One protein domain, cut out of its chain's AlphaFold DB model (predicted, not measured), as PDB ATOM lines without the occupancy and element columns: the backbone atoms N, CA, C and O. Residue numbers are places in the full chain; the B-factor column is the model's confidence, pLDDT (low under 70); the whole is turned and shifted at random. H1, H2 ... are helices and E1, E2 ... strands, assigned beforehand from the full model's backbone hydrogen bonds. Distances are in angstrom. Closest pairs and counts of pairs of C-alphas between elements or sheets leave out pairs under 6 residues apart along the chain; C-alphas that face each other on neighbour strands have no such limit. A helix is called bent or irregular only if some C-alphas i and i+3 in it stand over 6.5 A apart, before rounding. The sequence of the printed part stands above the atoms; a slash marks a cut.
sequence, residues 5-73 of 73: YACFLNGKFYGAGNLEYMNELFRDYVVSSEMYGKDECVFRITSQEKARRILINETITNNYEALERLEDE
ATOM      1  N   TYR A   5      25.963 -20.324  19.310       87.81
ATOM      2  CA  TYR A   5      27.375 -20.538  19.573       87.81
ATOM      3  C   TYR A   5      28.086 -19.191  19.544       87.81
ATOM      4  O   TYR A   5      27.657 -18.287  18.831       87.81
ATOM      5  N   ALA A   6      29.144 -19.051  20.331       88.12
ATOM      6  CA  ALA A   6      30.032 -17.899  20.325       88.12
ATOM      7  C   ALA A   6      31.460 -18.362  20.031       88.12
ATOM      8  O   ALA A   6      31.917 -19.350  20.608       88.12
ATOM      9  N   CYS A   7      32.134 -17.639  19.146       86.31
ATOM     10  CA  CYS A   7      33.522 -17.826  18.764       86.31
ATOM     11  C   CYS A   7      34.384 -16.754  19.439       86.31
ATOM     12  O   CYS A   7      34.038 -15.568  19.428       86.31
ATOM     13  N   PHE A   8      35.503 -17.187  20.010       85.56
ATOM     14  CA  PHE A   8      36.518 -16.342  20.619       85.56
ATOM     15  C   PHE A   8      37.861 -16.616  19.950       85.56
ATOM     16  O   PHE A   8      38.248 -17.775  19.803       85.56
ATOM     17  N   LEU A   9      38.574 -15.557  19.578       83.69
ATOM     18  CA  LEU A   9      39.926 -15.629  19.032       83.69
ATOM     19  C   LEU A   9      40.900 -15.017  20.039       83.69
ATOM     20  O   LEU A   9      40.765 -13.839  20.375       83.69
ATOM     21  N   ASN A  10      41.864 -15.803  20.523       81.50
ATOM     22  CA  ASN A  10      42.806 -15.416  21.583       81.50
ATOM     23  C   ASN A  10      42.094 -14.766  22.788       81.50
ATOM     24  O   ASN A  10      42.470 -13.693  23.260       81.50
ATOM     25  N   GLY A  11      40.985 -15.371  23.221       79.19
ATOM     26  CA  GLY A  11      40.165 -14.876  24.329       79.19
ATOM     27  C   GLY A  11      39.255 -13.675  24.028       79.19
ATOM     28  O   GLY A  11      38.412 -13.370  24.868       79.19
ATOM     29  N   LYS A  12      39.351 -13.030  22.855       82.00
ATOM     30  CA  LYS A  12      38.472 -11.912  22.454       82.00
ATOM     31  C   LYS A  12      37.255 -12.411  21.684       82.00
ATOM     32  O   LYS A  12      37.397 -13.285  20.826       82.00
ATOM     33  N   PHE A  13      36.067 -11.869  21.957       82.75
ATOM     34  CA  PHE A  13      34.871 -12.236  21.207       82.75
ATOM     35  C   PHE A  13      35.021 -11.855  19.733       82.75
ATOM     36  O   PHE A  13      35.398 -10.739  19.381       82.75
ATOM     37  N   TYR A  14      34.711 -12.810  18.861       82.69
ATOM     38  CA  TYR A  14      34.822 -12.639  17.417       82.69
ATOM     39  C   TYR A  14      33.456 -12.655  16.732       82.69
ATOM     40  O   TYR A  14      33.200 -11.861  15.832       82.69
ATOM     41  N   GLY A  15      32.538 -13.511  17.189       83.75
ATOM     42  CA  GLY A  15      31.185 -13.566  16.642       83.75
ATOM     43  C   GLY A  15      30.297 -14.591  17.339       83.75
ATOM     44  O   GLY A  15      30.780 -15.482  18.033       83.75
ATOM     45  N   ALA A  16      28.980 -14.481  17.155       88.81
ATOM     46  CA  ALA A  16      28.016 -15.455  17.664       88.81
ATOM     47  C   ALA A  16      26.863 -15.687  16.684       88.81
ATOM     48  O   ALA A  16      26.392 -14.755  16.040       88.81
ATOM     49  N   GLY A  17      26.378 -16.924  16.607       88.44
ATOM     50  CA  GLY A  17      25.325 -17.310  15.672       88.44
ATOM     51  C   GLY A  17      24.973 -18.793  15.728       88.44
ATOM     52  O   GLY A  17      25.223 -19.474  16.724       88.44
ATOM     53  N   ASN A  18      24.336 -19.279  14.665       89.94
ATOM     54  CA  ASN A  18      23.986 -20.688  14.507       89.94
ATOM     55  C   ASN A  18      25.219 -21.522  14.086       89.94
ATOM     56  O   ASN A  18      26.312 -20.993  13.894       89.94
ATOM     57  N   LEU A  19      25.044 -22.838  13.955       87.00
ATOM     58  CA  LEU A  19      26.137 -23.745  13.590       87.00
ATOM     59  C   LEU A  19      26.705 -23.470  12.184       87.00
ATOM     60  O   LEU A  19      27.902 -23.613  11.968       87.00
ATOM     61  N   GLU A  20      25.856 -23.067  11.240       89.25
ATOM     62  CA  GLU A  20      26.264 -22.737   9.869       89.25
ATOM     63  C   GLU A  20      27.196 -21.521   9.850       89.25
ATOM     64  O   GLU A  20      28.291 -21.590   9.299       89.25
ATOM     65  N   TYR A  21      26.835 -20.473  10.587       87.69
ATOM     66  CA  TYR A  21      27.672 -19.296  10.779       87.69
ATOM     67  C   TYR A  21      28.992 -19.630  11.491       87.69
ATOM     68  O   TYR A  21      30.045 -19.123  11.114       87.69
ATOM     69  N   MET A  22      28.987 -20.537  12.478       87.75
ATOM     70  CA  MET A  22      30.242 -20.998  13.099       87.75
ATOM     71  C   MET A  22      31.152 -21.726  12.110       87.75
ATOM     72  O   MET A  22      32.367 -21.569  12.193       87.75
ATOM     73  N   ASN A  23      30.592 -22.504  11.179       87.94
ATOM     74  CA  ASN A  23      31.384 -23.171  10.146       87.94
ATOM     75  C   ASN A  23      32.051 -22.164   9.203       87.94
ATOM     76  O   ASN A  23      33.194 -22.379   8.804       87.94
ATOM     77  N   GLU A  24      31.366 -21.073   8.858       89.12
ATOM     78  CA  GLU A  24      31.961 -19.984   8.078       89.12
ATOM     79  C   GLU A  24      33.108 -19.320   8.843       89.12
ATOM     80  O   GLU A  24      34.215 -19.236   8.314       89.12
ATOM     81  N   LEU A  25      32.883 -18.951  10.112       86.25
ATOM     82  CA  LEU A  25      33.921 -18.352  10.960       86.25
ATOM     83  C   LEU A  25      35.121 -19.282  11.153       86.25
ATOM     84  O   LEU A  25      36.256 -18.820  11.174       86.25
ATOM     85  N   PHE A  26      34.891 -20.589  11.283       83.44
ATOM     86  CA  PHE A  26      35.973 -21.564  11.394       83.44
ATOM     87  C   PHE A  26      36.788 -21.654  10.103       83.44
ATOM     88  O   PHE A  26      38.012 -21.685  10.161       83.44
ATOM     89  N   ARG A  27      36.135 -21.675   8.935       85.25
ATOM     90  CA  ARG A  27      36.834 -21.696   7.641       85.25
ATOM     91  C   ARG A  27      37.651 -20.432   7.429       85.25
ATOM     92  O   ARG A  27      38.809 -20.533   7.036       85.25
ATOM     93  N   ASP A  28      37.063 -19.275   7.719       83.31
ATOM     94  CA  ASP A  28      37.758 -17.993   7.635       83.31
ATOM     95  C   ASP A  28      38.945 -17.944   8.604       83.31
ATOM     96  O   ASP A  28      40.052 -17.569   8.220       83.31
ATOM     97  N   TYR A  29      38.759 -18.436   9.834       79.94
ATOM     98  CA  TYR A  29      39.841 -18.575  10.801       79.94
ATOM     99  C   TYR A  29      40.948 -19.507  10.301       79.94
ATOM    100  O   TYR A  29      42.100 -19.107  10.330       79.94
ATOM    101  N   VAL A  30      40.649 -20.710   9.801       80.88
ATOM    102  CA  VAL A  30      41.682 -21.638   9.302       80.88
ATOM    103  C   VAL A  30      42.502 -20.991   8.185       80.88
ATOM    104  O   VAL A  30      43.726 -21.046   8.231       80.88
ATOM    105  N   VAL A  31      41.848 -20.315   7.236       80.88
ATOM    106  CA  VAL A  31      42.529 -19.639   6.118       80.88
ATOM    107  C   VAL A  31      43.354 -18.435   6.589       80.88
ATOM    108  O   VAL A  31      44.447 -18.201   6.082       80.88
ATOM    109  N   SER A  32      42.855 -17.665   7.557       72.25
ATOM    110  CA  SER A  32      43.514 -16.441   8.040       72.25
ATOM    111  C   SER A  32      44.503 -16.671   9.191       72.25
ATOM    112  O   SER A  32      45.353 -15.817   9.447       72.25
ATOM    113  N   SER A  33      44.432 -17.810   9.882       68.62
ATOM    114  CA  SER A  33      45.224 -18.115  11.084       68.62
ATOM    115  C   SER A  33      46.727 -18.103  10.814       68.62
ATOM    116  O   SER A  33      47.481 -17.563  11.625       68.62
ATOM    117  N   GLU A  34      47.146 -18.575   9.636       65.25
ATOM    118  CA  GLU A  34      48.540 -18.530   9.182       65.25
ATOM    119  C   GLU A  34      49.047 -17.095   8.963       65.25
ATOM    120  O   GLU A  34      50.235 -16.831   9.129       65.25
ATOM    121  N   MET A  35      48.159 -16.150   8.633       62.47
ATOM    122  CA  MET A  35      48.531 -14.749   8.399       62.47
ATOM    123  C   MET A  35      48.595 -13.914   9.682       62.47
ATOM    124  O   MET A  35      49.366 -12.959   9.742       62.47
ATOM    125  N   TYR A  36      47.788 -14.239  10.696       59.59
ATOM    126  CA  TYR A  36      47.627 -13.396  11.891       59.59
ATOM    127  C   TYR A  36      48.256 -13.962  13.170       59.59
ATOM    128  O   TYR A  36      48.104 -13.343  14.224       59.59
ATOM    129  N   GLY A  37      48.946 -15.109  13.106       62.59
ATOM    130  CA  GLY A  37      49.640 -15.692  14.264       62.59
ATOM    131  C   GLY A  37      48.709 -15.946  15.453       62.59
ATOM    132  O   GLY A  37      49.073 -15.691  16.599       62.59
ATOM    133  N   LYS A  38      47.458 -16.342  15.186       63.50
ATOM    134  CA  LYS A  38      46.440 -16.536  16.226       63.50
ATOM    135  C   LYS A  38      46.376 -18.002  16.636       63.50
ATOM    136  O   LYS A  38      45.726 -18.788  15.956       63.50
ATOM    137  N   ASP A  39      47.013 -18.328  17.758       69.56
ATOM    138  CA  ASP A  39      47.156 -19.701  18.257       69.56
ATOM    139  C   ASP A  39      45.870 -20.320  18.836       69.56
ATOM    140  O   ASP A  39      45.771 -21.545  18.897       69.56
ATOM    141  N   GLU A  40      44.872 -19.524  19.256       79.50
ATOM    142  CA  GLU A  40      43.696 -20.065  19.954       79.50
ATOM    143  C   GLU A  40      42.352 -19.596  19.369       79.50
ATOM    144  O   GLU A  40      42.021 -18.406  19.355       79.50
ATOM    145  N   CYS A  41      41.528 -20.563  18.953       81.62
ATOM    146  CA  CYS A  41      40.129 -20.371  18.579       81.62
ATOM    147  C   CYS A  41      39.229 -21.245  19.463       81.62
ATOM    148  O   CYS A  41      39.341 -22.472  19.464       81.62
ATOM    149  N   VAL A  42      38.327 -20.616  20.221       85.00
ATOM    150  CA  VAL A  42      37.437 -21.297  21.172       85.00
ATOM    151  C   VAL A  42      35.983 -21.077  20.786       85.00
ATOM    152  O   VAL A  42      35.497 -19.948  20.742       85.00
ATOM    153  N   PHE A  43      35.250 -22.175  20.610       85.69
ATOM    154  CA  PHE A  43      33.806 -22.159  20.405       85.69
ATOM    155  C   PHE A  43      33.082 -22.558  21.689       85.69
ATOM    156  O   PHE A  43      33.396 -23.574  22.310       85.69
ATOM    157  N   ARG A  44      32.086 -21.767  22.091       87.44
ATOM    158  CA  ARG A  44      31.255 -22.040  23.269       87.44
ATOM    159  C   ARG A  44      29.785 -22.057  22.903       87.44
ATOM    160  O   ARG A  44      29.293 -21.177  22.202       87.44
ATOM    161  N   ILE A  45      29.068 -23.028  23.452       87.00
ATOM    162  CA  ILE A  45      27.609 -23.061  23.404       87.00
ATOM    163  C   ILE A  45      27.072 -21.950  24.314       87.00
ATOM    164  O   ILE A  45      27.459 -21.840  25.477       87.00
ATOM    165  N   THR A  46      26.177 -21.117  23.791       83.69
ATOM    166  CA  THR A  46      25.601 -19.979  24.511       83.69
ATOM    167  C   THR A  46      24.118 -19.785  24.177       83.69
ATOM    168  O   THR A  46      23.530 -20.522  23.383       83.69
ATOM    169  N   SER A  47      23.490 -18.804  24.822       82.56
ATOM    170  CA  SER A  47      22.170 -18.295  24.445       82.56
ATOM    171  C   SER A  47      22.310 -16.939  23.759       82.56
ATOM    172  O   SER A  47      23.280 -16.213  23.991       82.56
ATOM    173  N   GLN A  48      21.321 -16.570  22.947       76.19
ATOM    174  CA  GLN A  48      21.296 -15.279  22.258       76.19
ATOM    175  C   GLN A  48      21.429 -14.094  23.229       76.19
ATOM    176  O   GLN A  48      22.159 -13.144  22.962       76.19
ATOM    177  N   GLU A  49      20.778 -14.172  24.390       80.25
ATOM    178  CA  GLU A  49      20.846 -13.132  25.421       80.25
ATOM    179  C   GLU A  49      22.246 -13.012  26.040       80.25
ATOM    180  O   GLU A  49      22.767 -11.905  26.190       80.25
ATOM    181  N   LYS A  50      22.906 -14.144  26.329       79.62
ATOM    182  CA  LYS A  50      24.287 -14.153  26.833       79.62
ATOM    183  C   LYS A  50      25.268 -13.618  25.794       79.62
ATOM    184  O   LYS A  50      26.111 -12.799  26.141       79.62
ATOM    185  N   ALA A  51      25.137 -14.030  24.531       77.00
ATOM    186  CA  ALA A  51      25.962 -13.518  23.436       77.00
ATOM    187  C   ALA A  51      25.806 -12.000  23.271       77.00
ATOM    188  O   ALA A  51      26.799 -11.280  23.201       77.00
ATOM    189  N   ARG A  52      24.564 -11.497  23.299       76.44
ATOM    190  CA  ARG A  52      24.275 -10.059  23.234       76.44
ATOM    191  C   ARG A  52      24.914  -9.296  24.394       76.44
ATOM    192  O   ARG A  52      25.458  -8.217  24.182       76.44
ATOM    193  N   ARG A  53      24.873  -9.848  25.608       81.31
ATOM    194  CA  ARG A  53      25.487  -9.223  26.787       81.31
ATOM    195  C   ARG A  53      27.015  -9.183  26.700       81.31
ATOM    196  O   ARG A  53      27.596  -8.176  27.077       81.31
ATOM    197  N   ILE A  54      27.644 -10.236  26.171       80.25
ATOM    198  CA  ILE A  54      29.097 -10.275  25.925       80.25
ATOM    199  C   ILE A  54      29.493  -9.190  24.915       80.25
ATOM    200  O   ILE A  54      30.371  -8.390  25.212       80.25
ATOM    201  N   LEU A  55      28.779  -9.095  23.789       75.19
ATOM    202  CA  LEU A  55      28.981  -8.058  22.765       75.19
ATOM    203  C   LEU A  55      28.895  -6.637  23.328       75.19
ATOM    204  O   LEU A  55      29.757  -5.806  23.053       75.19
ATOM    205  N   ILE A  56      27.854  -6.358  24.116       78.00
ATOM    206  CA  ILE A  56      27.656  -5.041  24.733       78.00
ATOM    207  C   ILE A  56      28.798  -4.735  25.703       78.00
ATOM    208  O   ILE A  56      29.368  -3.651  25.633       78.00
ATOM    209  N   ASN A  57      29.152  -5.685  26.571       78.06
ATOM    210  CA  ASN A  57      30.225  -5.493  27.542       78.06
ATOM    211  C   ASN A  57      31.571  -5.236  26.854       78.06
ATOM    212  O   ASN A  57      32.246  -4.281  27.216       78.06
ATOM    213  N   GLU A  58      31.936  -6.024  25.837       75.19
ATOM    214  CA  GLU A  58      33.184  -5.797  25.100       75.19
ATOM    215  C   GLU A  58      33.184  -4.467  24.347       75.19
ATOM    216  O   GLU A  58      34.193  -3.771  24.332       75.19
ATOM    217  N   THR A  59      32.056  -4.074  23.748       73.62
ATOM    218  CA  THR A  59      31.950  -2.777  23.058       73.62
ATOM    219  C   THR A  59      32.151  -1.625  24.039       73.62
ATOM    220  O   THR A  59      32.870  -0.677  23.740       73.62
ATOM    221  N   ILE A  60      31.551  -1.716  25.228       73.06
ATOM    222  CA  ILE A  60      31.720  -0.718  26.286       73.06
ATOM    223  C   ILE A  60      33.183  -0.673  26.749       73.06
ATOM    224  O   ILE A  60      33.762   0.408  26.772       73.06
ATOM    225  N   THR A  61      33.797  -1.818  27.064       72.25
ATOM    226  CA  THR A  61      35.201  -1.884  27.506       72.25
ATOM    227  C   THR A  61      36.160  -1.314  26.463       72.25
ATOM    228  O   THR A  61      36.954  -0.441  26.794       72.25
ATOM    229  N   ASN A  62      36.040  -1.726  25.196       69.75
ATOM    230  CA  ASN A  62      36.896  -1.219  24.119       69.75
ATOM    231  C   ASN A  62      36.741   0.300  23.925       69.75
ATOM    232  O   ASN A  62      37.721   0.983  23.636       69.75
ATOM    233  N   ASN A  63      35.526   0.834  24.093       70.00
ATOM    234  CA  ASN A  63      35.288   2.275  24.010       70.00
ATOM    235  C   ASN A  63      35.959   3.031  25.166       70.00
ATOM    236  O   ASN A  63      36.525   4.092  24.928       70.00
ATOM    237  N   TYR A  64      35.936   2.492  26.389       68.62
ATOM    238  CA  TYR A  64      36.651   3.086  27.525       68.62
ATOM    239  C   TYR A  64      38.172   3.068  27.320       68.62
ATOM    240  O   TYR A  64      38.802   4.111  27.449       68.62
ATOM    241  N   GLU A  65      38.749   1.939  26.899       73.50
ATOM    242  CA  GLU A  65      40.190   1.837  26.596       73.50
ATOM    243  C   GLU A  65      40.626   2.757  25.439       73.50
ATOM    244  O   GLU A  65      41.781   3.172  25.343       73.50
ATOM    245  N   ALA A  66      39.730   3.043  24.490       65.69
ATOM    246  CA  ALA A  66      39.990   4.006  23.425       65.69
ATOM    247  C   ALA A  66      39.942   5.456  23.929       65.69
ATOM    248  O   ALA A  66      40.743   6.263  23.471       65.69
ATOM    249  N   LEU A  67      39.036   5.773  24.859       69.31
ATOM    250  CA  LEU A  67      38.939   7.096  25.478       69.31
ATOM    251  C   LEU A  67      40.142   7.397  26.381       69.31
ATOM    252  O   LEU A  67      40.721   8.463  26.229       69.31
ATOM    253  N   GLU A  68      40.575   6.461  27.235       72.12
ATOM    254  CA  GLU A  68      41.766   6.656  28.089       72.12
ATOM    255  C   GLU A  68      43.017   6.974  27.254       72.12
ATOM    256  O   GLU A  68      43.746   7.913  27.551       72.12
ATOM    257  N   ARG A  69      43.218   6.274  26.129       69.81
ATOM    258  CA  ARG A  69      44.343   6.544  25.214       69.81
ATOM    259  C   ARG A  69      44.296   7.917  24.540       69.81
ATOM    260  O   ARG A  69      45.335   8.377  24.091       69.81
ATOM    261  N   LEU A  70      43.114   8.523  24.419       63.66
ATOM    262  CA  LEU A  70      42.943   9.876  23.880       63.66
ATOM    263  C   LEU A  70      43.110  10.955  24.956       63.66
ATOM    264  O   LEU A  70      43.376  12.099  24.610       63.66
ATOM    265  N   GLU A  71      42.916  10.619  26.235       66.19
ATOM    266  CA  GLU A  71      43.147  11.538  27.359       66.19
ATOM    267  C   GLU A  71      44.636  11.642  27.736       66.19
ATOM    268  O   GLU A  71      45.045  12.642  28.324       66.19
ATOM    269  N   ASP A  72      45.443  10.642  27.365       59.88
ATOM    270  CA  ASP A  72      46.900  10.614  27.548       59.88
ATOM    271  C   ASP A  72      47.698  11.326  26.416       59.88
ATOM    272  O   ASP A  72      48.934  11.356  26.474       59.88
ATOM    273  N   GLU A  73      47.028  11.904  25.402       49.88
ATOM    274  CA  GLU A  73      47.603  12.769  24.339       49.88
ATOM    275  C   GLU A  73      47.386  14.271  24.609       49.88
ATOM    276  O   GLU A  73      48.344  15.051  24.378       49.88
TER     277      GLU A  73
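AT A GLANCE: This is residues 5 to 73 of the 73 residues of an uncharacterized protein of Bacillus paralicheniformis (UniProt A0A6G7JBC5). A small three-stranded sheet has H1 over one face and residues 48 to 58 of H2 over the other, making three layers; residues 59 to 73, of which 59 to 71 belong to H2, stick out as an arm. The printed part has 69 residues, with E1, E2, H1, E3 and H2 in that order, class mixed; the antiparallel sheet runs E2, E1, E3. It is loose, radius of gyration of the C-alphas 14.2 A, spanning 42 by 32 by 14 A.

IN THESE COORDINATES: E1, residues 5 to 9, begins at C-alpha 5 (27.375, -20.538, 19.573). E2 is residues 12 to 17. H1, residues 19 to 36, 23.9 A long, has a kink of 37 degrees near residue 30 and is only just irregular, C-alphas 31 and 34 being 6.8 A apart. E3 is residues 41 to 46. H2, residues 48 to 71, 35.0 A long, ends at C-alpha 71 (43.147, 11.538, 27.359).

HOW THE PARTS SIT: Within hydrogen-bond range are N 7 and O 15, 2.8 A, in the hairpin E1 and E2, and N 6 and O 44, 2.8 A, between E1 and E3. H1 is on the sheet at a height of 8.9 A, its closest C-alphas to E1 being Leu 19 and Tyr 5, 6.9 A. H2 is on the opposite face; C-alphas 51 and 16 of E2 are closest, 6.4 A. E2, H1, E3 form a split strand-helix-strand unit, E1 between the strands, with a right-handed crossover. O i to N i+4 pairs within range number 12 of 14 in H1, 19 of 20 in H2.

THE WHOLE: The printed part has no cut. C-alphas 20 and 73 are farthest apart, 43.9 A. The four links are tight. Sixteen residues have pLDDT under 70, among them 33 to 39 and 69 to 73.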